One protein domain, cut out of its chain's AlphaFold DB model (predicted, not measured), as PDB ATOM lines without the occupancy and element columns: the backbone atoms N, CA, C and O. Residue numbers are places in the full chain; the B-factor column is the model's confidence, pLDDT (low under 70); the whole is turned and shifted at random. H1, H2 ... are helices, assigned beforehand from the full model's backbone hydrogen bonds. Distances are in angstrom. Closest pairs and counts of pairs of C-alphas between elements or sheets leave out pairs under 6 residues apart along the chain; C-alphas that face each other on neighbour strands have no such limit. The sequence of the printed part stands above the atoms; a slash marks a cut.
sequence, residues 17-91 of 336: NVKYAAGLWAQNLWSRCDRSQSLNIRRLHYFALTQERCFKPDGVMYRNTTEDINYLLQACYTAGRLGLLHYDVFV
ATOM      1  N   ASN A  17     130.460 133.042 136.098       93.31
ATOM      2  CA  ASN A  17     131.033 131.832 136.680       93.31
ATOM      3  C   ASN A  17     132.542 131.743 136.440       93.31
ATOM      4  O   ASN A  17     133.283 131.403 137.359       93.31
ATOM      5  N   VAL A  18     133.014 132.126 135.249       93.56
ATOM      6  CA  VAL A  18     134.449 132.131 134.917       93.56
ATOM      7  C   VAL A  18     135.191 133.155 135.777       93.56
ATOM      8  O   VAL A  18     136.222 132.844 136.372       93.56
ATOM      9  N   LYS A  19     134.618 134.353 135.936       92.75
ATOM     10  CA  LYS A  19     135.154 135.394 136.830       92.75
ATOM     11  C   LYS A  19     135.202 134.925 138.279       92.75
ATOM     12  O   LYS A  19     136.214 135.096 138.956       92.75
ATOM     13  N   TYR A  20     134.118 134.322 138.760       95.25
ATOM     14  CA  TYR A  20     134.050 133.797 140.119       95.25
ATOM     15  C   TYR A  20     135.112 132.717 140.361       95.25
ATOM     16  O   TYR A  20     135.833 132.785 141.357       95.25
ATOM     17  N   ALA A  21     135.276 131.783 139.420       97.00
ATOM     18  CA  ALA A  21     136.291 130.739 139.490       97.00
ATOM     19  C   ALA A  21     137.719 131.312 139.503       97.00
ATOM     20  O   ALA A  21     138.541 130.883 140.313       97.00
ATOM     21  N   ALA A  22     138.003 132.327 138.677       96.56
ATOM     22  CA  ALA A  22     139.278 133.047 138.701       96.56
ATOM     23  C   ALA A  22     139.533 133.714 140.062       96.56
ATOM     24  O   ALA A  22     140.615 133.569 140.635       96.56
ATOM     25  N   GLY A  23     138.521 134.384 140.625       95.62
ATOM     26  CA  GLY A  23     138.605 134.997 141.950       95.62
ATOM     27  C   GLY A  23     138.883 133.983 143.068       95.62
ATOM     28  O   GLY A  23     139.773 134.205 143.890       95.62
ATOM     29  N   LEU A  24     138.177 132.846 143.073       97.06
ATOM     30  CA  LEU A  24     138.419 131.750 144.023       97.06
ATOM     31  C   LEU A  24     139.829 131.184 143.889       97.06
ATOM     32  O   LEU A  24     140.501 130.932 144.886       97.06
ATOM     33  N   TRP A  25     140.288 130.984 142.656       97.25
ATOM     34  CA  TRP A  25     141.630 130.487 142.398       97.25
ATOM     35  C   TRP A  25     142.701 131.426 142.960       97.25
ATOM     36  O   TRP A  25     143.596 130.968 143.673       97.25
ATOM     37  N   ALA A  26     142.567 132.737 142.740       95.44
ATOM     38  CA  ALA A  26     143.468 133.732 143.315       95.44
ATOM     39  C   ALA A  26     143.419 133.744 144.852       95.44
ATOM     40  O   ALA A  26     144.467 133.796 145.495       95.44
ATOM     41  N   GLN A  27     142.227 133.642 145.454       95.00
ATOM     42  CA  GLN A  27     142.065 133.541 146.909       95.00
ATOM     43  C   GLN A  27     142.747 132.289 147.479       95.00
ATOM     44  O   GLN A  27     143.445 132.371 148.489       95.00
ATOM     45  N   ASN A  28     142.587 131.139 146.823       95.19
ATOM     46  CA  ASN A  28     143.210 129.878 147.225       95.19
ATOM     47  C   ASN A  28     144.730 129.900 147.058       95.19
ATOM     48  O   ASN A  28     145.463 129.299 147.839       95.19
ATOM     49  N   LEU A  29     145.239 130.555 146.016       94.25
ATOM     50  CA  LEU A  29     146.674 130.767 145.856       94.25
ATOM     51  C   LEU A  29     147.217 131.674 146.966       94.25
ATOM     52  O   LEU A  29     148.224 131.344 147.585       94.25
ATOM     53  N   TRP A  30     146.511 132.765 147.259       92.06
ATOM     54  CA  TRP A  30     146.856 133.697 148.327       92.06
ATOM     55  C   TRP A  30     146.883 133.036 149.704       92.06
ATOM     56  O   TRP A  30     147.833 133.224 150.455       92.06
ATOM     57  N   SER A  31     145.865 132.242 150.044       91.56
ATOM     58  CA  SER A  31     145.726 131.634 151.373       91.56
ATOM     59  C   SER A  31     146.840 130.642 151.717       91.56
ATOM     60  O   SER A  31     147.104 130.444 152.904       91.56
ATOM     61  N   ARG A  32     147.478 130.055 150.694       92.31
ATOM     62  CA  ARG A  32     148.629 129.144 150.793       92.31
ATOM     63  C   ARG A  32     149.973 129.868 150.843       92.31
ATOM     64  O   ARG A  32     150.963 129.262 151.238       92.31
ATOM     65  N   CYS A  33     150.025 131.125 150.410       89.25
ATOM     66  CA  CYS A  33     151.238 131.922 150.488       89.25
ATOM     67  C   CYS A  33     151.420 132.423 151.930       89.25
ATOM     68  O   CYS A  33     150.444 132.811 152.573       89.25
ATOM     69  N   ASP A  34     152.649 132.380 152.453       77.50
ATOM     70  CA  ASP A  34     152.931 132.767 153.840       77.50
ATOM     71  C   ASP A  34     152.420 134.190 154.137       77.50
ATOM     72  O   ASP A  34     152.790 135.166 153.478       77.50
ATOM     73  N   ARG A  35     151.547 134.294 155.147       69.06
ATOM     74  CA  ARG A  35     150.837 135.521 155.536       69.06
ATOM     75  C   ARG A  35     151.711 136.493 156.326       69.06
ATOM     76  O   ARG A  35     151.269 137.608 156.594       69.06
ATOM     77  N   SER A  36     152.919 136.086 156.714       60.47
ATOM     78  CA  SER A  36     153.801 136.865 157.588       60.47
ATOM     79  C   SER A  36     154.332 138.162 156.954       60.47
ATOM     80  O   SER A  36     154.786 139.054 157.670       60.47
ATOM     81  N   GLN A  37     154.262 138.316 155.625       59.66
ATOM     82  CA  GLN A  37     154.760 139.504 154.927       59.66
ATOM     83  C   GLN A  37     153.708 140.139 154.019       59.66
ATOM     84  O   GLN A  37     152.873 139.455 153.436       59.66
ATOM     85  N   SER A  38     153.814 141.459 153.813       65.25
ATOM     86  CA  SER A  38     153.063 142.168 152.772       65.25
ATOM     87  C   SER A  38     153.359 141.528 151.409       65.25
ATOM     88  O   SER A  38     154.423 141.756 150.813       65.25
ATOM     89  N   LEU A  39     152.462 140.670 150.936       69.75
ATOM     90  CA  LEU A  39     152.588 140.055 149.630       69.75
ATOM     91  C   LEU A  39     152.166 141.077 148.575       69.75
ATOM     92  O   LEU A  39     151.072 141.628 148.633       69.75
ATOM     93  N   ASN A  40     153.033 141.312 147.598       82.12
ATOM     94  CA  ASN A  40     152.638 141.973 146.362       82.12
ATOM     95  C   ASN A  40     152.331 140.906 145.301       82.12
ATOM     96  O   ASN A  40     152.730 139.745 145.429       82.12
ATOM     97  N   ILE A  41     151.662 141.304 144.224       86.44
ATOM     98  CA  ILE A  41     151.253 140.389 143.148       86.44
ATOM     99  C   ILE A  41     152.455 139.672 142.516       86.44
ATOM    100  O   ILE A  41     152.348 138.505 142.156       86.44
ATOM    101  N   ARG A  42     153.633 140.307 142.458       87.06
ATOM    102  CA  ARG A  42     154.860 139.649 141.972       87.06
ATOM    103  C   ARG A  42     155.309 138.499 142.873       87.06
ATOM    104  O   ARG A  42     155.723 137.465 142.369       87.06
ATOM    105  N   ARG A  43     155.223 138.651 144.195       88.19
ATOM    106  CA  ARG A  43     155.508 137.558 145.138       88.19
ATOM    107  C   ARG A  43     154.508 136.424 144.972       88.19
ATOM    108  O   ARG A  43     154.927 135.274 144.939       88.19
ATOM    109  N   LEU A  44     153.226 136.745 144.793       91.19
ATOM    110  CA  LEU A  44     152.196 135.744 144.513       91.19
ATOM    111  C   LEU A  44     152.464 135.006 143.192       91.19
ATOM    112  O   LEU A  44     152.308 133.792 143.127       91.19
ATOM    113  N   HIS A  45     152.920 135.729 142.166       94.19
ATOM    114  CA  HIS A  45     153.336 135.168 140.884       94.19
ATOM    115  C   HIS A  45     154.498 134.183 141.052       94.19
ATOM    116  O   HIS A  45     154.385 133.035 140.633       94.19
ATOM    117  N   TYR A  46     155.584 134.576 141.726       94.25
ATOM    118  CA  TYR A  46     156.699 133.656 141.975       94.25
ATOM    119  C   TYR A  46     156.290 132.472 142.853       94.25
ATOM    120  O   TYR A  46     156.691 131.351 142.569       94.25
ATOM    121  N   PHE A  47     155.436 132.685 143.855       94.19
ATOM    122  CA  PHE A  47     154.882 131.599 144.661       94.19
ATOM    123  C   PHE A  47     154.067 130.606 143.824       94.19
ATOM    124  O   PHE A  47     154.166 129.403 144.050       94.19
ATOM    125  N   ALA A  48     153.288 131.079 142.845       95.88
ATOM    126  CA  ALA A  48     152.577 130.212 141.909       95.88
ATOM    127  C   ALA A  48     153.545 129.337 141.105       95.88
ATOM    128  O   ALA A  48     153.297 128.144 140.952       95.88
ATOM    129  N   LEU A  49     154.661 129.918 140.649       96.50
ATOM    130  CA  LEU A  49     155.698 129.221 139.883       96.50
ATOM    131  C   LEU A  49     156.475 128.184 140.704       96.50
ATOM    132  O   LEU A  49     156.999 127.240 140.123       96.50
ATOM    133  N   THR A  50     156.559 128.334 142.030       95.75
ATOM    134  CA  THR A  50     157.206 127.332 142.896       95.75
ATOM    135  C   THR A  50     156.295 126.157 143.239       95.75
ATOM    136  O   THR A  50     156.769 125.182 143.813       95.75
ATOM    137  N   GLN A  51     154.992 126.229 142.942       95.19
ATOM    138  CA  GLN A  51     154.107 125.084 143.141       95.19
ATOM    139  C   GLN A  51     154.309 124.094 141.992       95.19
ATOM    140  O   GLN A  51     154.134 124.463 140.834       95.19
ATOM    141  N   GLU A  52     154.575 122.819 142.296       89.88
ATOM    142  CA  GLU A  52     154.735 121.769 141.272       89.88
ATOM    143  C   GLU A  52     153.533 121.680 140.313       89.88
ATOM    144  O   GLU A  52     153.671 121.301 139.151       89.88
ATOM    145  N   ARG A  53     152.333 122.027 140.802       93.69
ATOM    146  CA  ARG A  53     151.066 121.955 140.065       93.69
ATOM    147  C   ARG A  53     150.181 123.167 140.356       93.69
ATOM    148  O   ARG A  53     149.219 123.082 141.119       93.69
ATOM    149  N   CYS A  54     150.495 124.306 139.744       96.94
ATOM    150  CA  CYS A  54     149.594 125.460 139.722       96.94
ATOM    151  C   CYS A  54     148.789 125.475 138.416       96.94
ATOM    152  O   CYS A  54     149.301 125.878 137.375       96.94
ATOM    153  N   PHE A  55     147.536 125.025 138.459       97.81
ATOM    154  CA  PHE A  55     146.614 125.104 137.322       97.81
ATOM    155  C   PHE A  55     145.642 126.263 137.513       97.81
ATOM    156  O   PHE A  55     145.147 126.471 138.624       97.81
ATOM    157  N   LYS A  56     145.380 127.008 136.440       97.56
ATOM    158  CA  LYS A  56     144.289 127.982 136.351       97.56
ATOM    159  C   LYS A  56     142.930 127.245 136.371       97.56
ATOM    160  O   LYS A  56     142.887 126.034 136.149       97.56
ATOM    161  N   PRO A  57     141.809 127.939 136.637       97.12
ATOM    162  CA  PRO A  57     140.463 127.354 136.629       97.12
ATOM    163  C   PRO A  57     140.058 126.616 135.347       97.12
ATOM    164  O   PRO A  57     139.216 125.729 135.401       97.12
ATOM    165  N   ASP A  58     140.638 126.984 134.206       95.81
ATOM    166  CA  ASP A  58     140.419 126.346 132.901       95.81
ATOM    167  C   ASP A  58     141.221 125.041 132.719       95.81
ATOM    168  O   ASP A  58     141.155 124.411 131.666       95.81
ATOM    169  N   GLY A  59     141.990 124.626 133.731       97.19
ATOM    170  CA  GLY A  59     142.869 123.460 133.680       97.19
ATOM    171  C   GLY A  59     144.215 123.724 133.002       97.19
ATOM    172  O   GLY A  59     145.059 122.828 132.964       97.19
ATOM    173  N   VAL A  60     144.468 124.937 132.500       97.19
ATOM    174  CA  VAL A  60     145.748 125.300 131.885       97.19
ATOM    175  C   VAL A  60     146.784 125.564 132.976       97.19
ATOM    176  O   VAL A  60     146.536 126.274 133.951       97.19
ATOM    177  N   MET A  61     147.976 124.988 132.823       97.50
ATOM    178  CA  MET A  61     149.077 125.193 133.766       97.50
ATOM    179  C   MET A  61     149.544 126.653 133.752       97.50
ATOM    180  O   MET A  61     149.763 127.220 132.683       97.50
ATOM    181  N   TYR A  62     149.734 127.234 134.935       97.94
ATOM    182  CA  TYR A  62     150.285 128.572 135.122       97.94
ATOM    183  C   TYR A  62     151.789 128.587 134.812       97.94
ATOM    184  O   TYR A  62     152.536 127.742 135.308       97.94
ATOM    185  N   ARG A  63     152.250 129.542 134.001       97.56
ATOM    186  CA  ARG A  63     153.634 129.654 133.520       97.56
ATOM    187  C   ARG A  63     154.209 131.042 133.797       97.56
ATOM    188  O   ARG A  63     153.511 131.994 134.133       97.56
ATOM    189  N   ASN A  64     155.526 131.172 133.640       96.94
ATOM    190  CA  ASN A  64     156.223 132.454 133.759       96.94
ATOM    191  C   ASN A  64     156.091 133.260 132.454       96.94
ATOM    192  O   ASN A  64     157.056 133.412 131.705       96.94
ATOM    193  N   THR A  65     154.872 133.699 132.139       95.88
ATOM    194  CA  THR A  65     154.553 134.475 130.932       95.88
ATOM    195  C   THR A  65     153.865 135.789 131.293       95.88
ATOM    196  O   THR A  65     153.259 135.918 132.359       95.88
ATOM    197  N   THR A  66     153.931 136.774 130.391       91.25
ATOM    198  CA  THR A  66     153.192 138.040 130.536       91.25
ATOM    199  C   THR A  66     151.678 137.812 130.591       91.25
ATOM    200  O   THR A  66     150.979 138.483 131.345       91.25
ATOM    201  N   GLU A  67     151.172 136.834 129.844       93.94
ATOM    202  CA  GLU A  67     149.757 136.468 129.849       93.94
ATOM    203  C   GLU A  67     149.309 135.948 131.221       93.94
ATOM    204  O   GLU A  67     148.313 136.418 131.766       93.94
ATOM    205  N   ASP A  68     150.074 135.044 131.835       95.75
ATOM    206  CA  ASP A  68     149.710 134.451 133.122       95.75
ATOM    207  C   ASP A  68     149.872 135.426 134.298       95.75
ATOM    208  O   ASP A  68     149.071 135.406 135.238       95.75
ATOM    209  N   ILE A  69     150.864 136.325 134.280       94.00
ATOM    210  CA  ILE A  69     150.931 137.389 135.298       94.00
ATOM    211  C   ILE A  69     149.759 138.370 135.156       94.00
ATOM    212  O   ILE A  69     149.185 138.763 136.173       94.00
ATOM    213  N   ASN A  70     149.338 138.692 133.929       90.00
ATOM    214  CA  ASN A  70     148.147 139.506 133.686       90.00
ATOM    215  C   ASN A  70     146.870 138.768 134.118       90.00
ATOM    216  O   ASN A  70     146.008 139.361 134.763       90.00
ATOM    217  N   TYR A  71     146.770 137.463 133.851       94.69
ATOM    218  CA  TYR A  71     145.676 136.625 134.340       94.69
ATOM    219  C   TYR A  71     145.596 136.651 135.867       94.69
ATOM    220  O   TYR A  71     144.526 136.892 136.423       94.69
ATOM    221  N   LEU A  72     146.727 136.456 136.556       94.00
ATOM    222  CA  LEU A  72     146.791 136.506 138.016       94.00
ATOM    223  C   LEU A  72     146.359 137.868 138.551       94.00
ATOM    224  O   LEU A  72     145.541 137.927 139.464       94.00
ATOM    225  N   LEU A  73     146.864 138.951 137.960       90.44
ATOM    226  CA  LEU A  73     146.472 140.314 138.304       90.44
ATOM    227  C   LEU A  73     144.945 140.481 138.230       90.44
ATOM    228  O   LEU A  73     144.317 140.914 139.196       90.44
ATOM    229  N   GLN A  74     144.335 140.055 137.123       90.06
ATOM    230  CA  GLN A  74     142.892 140.135 136.914       90.06
ATOM    231  C   GLN A  74     142.080 139.217 137.837       90.06
ATOM    232  O   GLN A  74     141.026 139.609 138.348       90.06
ATOM    233  N   ALA A  75     142.569 138.005 138.089       94.00
ATOM    234  CA  ALA A  75     141.966 137.059 139.017       94.00
ATOM    235  C   ALA A  75     141.971 137.622 140.445       94.00
ATOM    236  O   ALA A  75     140.946 137.594 141.128       94.00
ATOM    237  N   CYS A  76     143.084 138.226 140.873       91.56
ATOM    238  CA  CYS A  76     143.163 138.915 142.150       91.56
ATOM    239  C   CYS A  76     142.190 140.111 142.178       91.56
ATOM    240  O   CYS A  76     141.395 140.198 143.110       91.56
ATOM    241  N   TYR A  77     142.164 140.995 141.168       87.69
ATOM    242  CA  TYR A  77     141.194 142.105 141.126       87.69
ATOM    243  C   TYR A  77     139.749 141.615 141.242       87.69
ATOM    244  O   TYR A  77     138.942 142.188 141.977       87.69
ATOM    245  N   THR A  78     139.430 140.521 140.555       90.94
ATOM    246  CA  THR A  78     138.117 139.879 140.629       90.94
ATOM    247  C   THR A  78     137.830 139.365 142.038       90.94
ATOM    248  O   THR A  78     136.754 139.628 142.571       90.94
ATOM    249  N   ALA A  79     138.800 138.716 142.688       92.69
ATOM    250  CA  ALA A  79     138.687 138.288 144.078       92.69
ATOM    251  C   ALA A  79     138.425 139.466 145.034       92.69
ATOM    252  O   ALA A  79     137.573 139.356 145.912       92.69
ATOM    253  N   GLY A  80     139.091 140.609 144.835       87.81
ATOM    254  CA  GLY A  80     138.841 141.836 145.598       87.81
ATOM    255  C   GLY A  80     137.408 142.350 145.428       87.81
ATOM    256  O   GLY A  80     136.704 142.580 146.413       87.81
ATOM    257  N   ARG A  81     136.925 142.441 144.179       86.88
ATOM    258  CA  ARG A  81     135.544 142.867 143.862       86.88
ATOM    259  C   ARG A  81     134.478 141.944 144.442       86.88
ATOM    260  O   ARG A  81     133.388 142.405 144.763       86.88
ATOM    261  N   LEU A  82     134.789 140.658 144.568       90.25
ATOM    262  CA  LEU A  82     133.921 139.656 145.184       90.25
ATOM    263  C   LEU A  82     134.040 139.616 146.718       90.25
ATOM    264  O   LEU A  82     133.316 138.857 147.354       90.25
ATOM    265  N   GLY A  83     134.948 140.394 147.319       89.06
ATOM    266  CA  GLY A  83     135.224 140.360 148.757       89.06
ATOM    267  C   GLY A  83     135.945 139.096 149.236       89.06
ATOM    268  O   GLY A  83     135.984 138.838 150.434       89.06
ATOM    269  N   LEU A  84     136.522 138.315 148.320       92.12
ATOM    270  CA  LEU A  84     137.293 137.104 148.616       92.12
ATOM    271  C   LEU A  84     138.713 137.429 149.100       92.12
ATOM    272  O   LEU A  84     139.287 136.681 149.891       92.12
ATOM    273  N   LEU A  85     139.277 138.544 148.626       90.44
ATOM    274  CA  LEU A  85     140.565 139.075 149.066       90.44
ATOM    275  C   LEU A  85     140.406 140.498 149.594       90.44
ATOM    276  O   LEU A  85     139.683 141.309 149.021       90.44
ATOM    277  N   HIS A  86     141.113 140.800 150.683       86.06
ATOM    278  CA  HIS A  86     141.153 142.150 151.232       86.06
ATOM    279  C   HIS A  86     141.916 143.090 150.295       86.06
ATOM    280  O   HIS A  86     142.936 142.701 149.727       86.06
ATOM    281  N   TYR A  87     141.475 144.341 150.149       83.88
ATOM    282  CA  TYR A  87     142.085 145.231 149.160       83.88
ATOM    283  C   TYR A  87     143.524 145.663 149.480       83.88
ATOM    284  O   TYR A  87     144.265 146.057 148.581       83.88
ATOM    285  N   ASP A  88     143.966 145.516 150.731       79.19
ATOM    286  CA  ASP A  88     145.363 145.769 151.115       79.19
ATOM    287  C   ASP A  88     146.369 144.878 150.375       79.19
ATOM    288  O   ASP A  88     147.544 145.222 150.278       79.19
ATOM    289  N   VAL A  89     145.903 143.770 149.797       76.88
ATOM    290  CA  VAL A  89     146.694 142.877 148.944       76.88
ATOM    291  C   VAL A  89     147.139 143.546 147.636       76.88
ATOM    292  O   VAL A  89     148.197 143.223 147.095       76.88
ATOM    293  N   PHE A  90     146.351 144.492 147.121       71.38
ATOM    294  CA  PHE A  90     146.616 145.165 145.843       71.38
ATOM    295  C   PHE A  90     147.466 146.414 145.988       71.38
ATOM    296  O   PHE A  90     147.920 146.962 144.986       71.38
ATOM    297  N   VAL A  91     147.673 146.878 147.219       66.19
ATOM    298  CA  VAL A  91     148.465 148.069 147.486       66.19
ATOM    299  C   VAL A  91     149.933 147.711 147.270       66.19
ATOM    300  O   VAL A  91     150.652 147.291 148.178       66.19
TER     301      VAL A  91
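Overview. This is residues 17 to 91 of the 336 residues of an uncharacterized protein of Phycisphaerales bacterium (UniProt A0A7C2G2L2). Two long helices, H1 and H3, cross at nearly a right angle, and a shorter helix, H2, stands by the last part of H1 and packs on the first half of H3. A long loop, residues 51 to 65, swings out from the end of H2 and returns to the start of H3, while the one-turn helix H4 folds back near the end of H3. The printed part has 75 residues with four named helices, in the order H1, H2, H3, H4, and no named strand, and its class is all helix. It is compact, with a radius of gyration of the C-alphas of 11.2 A, and rounded, spanning 28 by 27 by 20 A.

Arrangement. H1, residues 17 to 32, touches H3, residues 66 to 81, with 22 pairs of C-alphas within 8 A. The closest C-alphas are those of Gly 23 and Ala 79, 3.9 A apart, and the two lines are about perpendicular at 85 degrees. H2, residues 41 to 50, only just touches H1, with 3 pairs of C-alphas within 8 A. H1 touches H2 with residues 29 to 30 alone; the closest C-alphas, those of Trp 30 and Leu 44, are 6.9 A apart, and the lines are about perpendicular at 79 degrees. H2 also touches H3, which meets it with residues 69 to 73 alone; the C-alphas of His 45 and Ile 69 are closest, at 6.5 A. H2 and H3 run opposite ways at a steep tilt of 61 degrees. None of the three pairs that touch is at a shallow tilt, and the helix packing is mostly crossed. H4, residues 87 to 90, is close to H3 but not clearly touching, with the closest C-alphas, of Gly 80 and Tyr 87, 5.9 A apart. It is likewise close to H2 but not clearly touching, with Ile 41 and Phe 90 closest at 7.2 A between C-alphas. H1 and H4 are apart. Every O i to N i+4 pair is within hydrogen-bond range in H2 and H3, and 11 of 12 are in H1; H4 is too short for such a pair.

Along the chain. H1 begins at C-alpha 17, (131.033, 131.832, 136.680), and measures 22.7 A from first to last C-alpha. H2 measures 14.4 A and ends at C-alpha 50, (157.206, 127.332, 142.896). H3 measures 22.6 A. H4 measures 5.6 A and ends at C-alpha 90, (146.616, 145.165, 145.843).

Size, cuts and confidence. The C-alphas farthest apart are those of Asn 17 and Ser 36, 31.3 A. The printed part has no cut. The link from H1 to H2 is short, that from H2 to H3 long with 15 residues, and that from H3 to H4 tight. The mean pLDDT of the printed part is 89.9, and residues 35 to 39 and residue 91 are under 70.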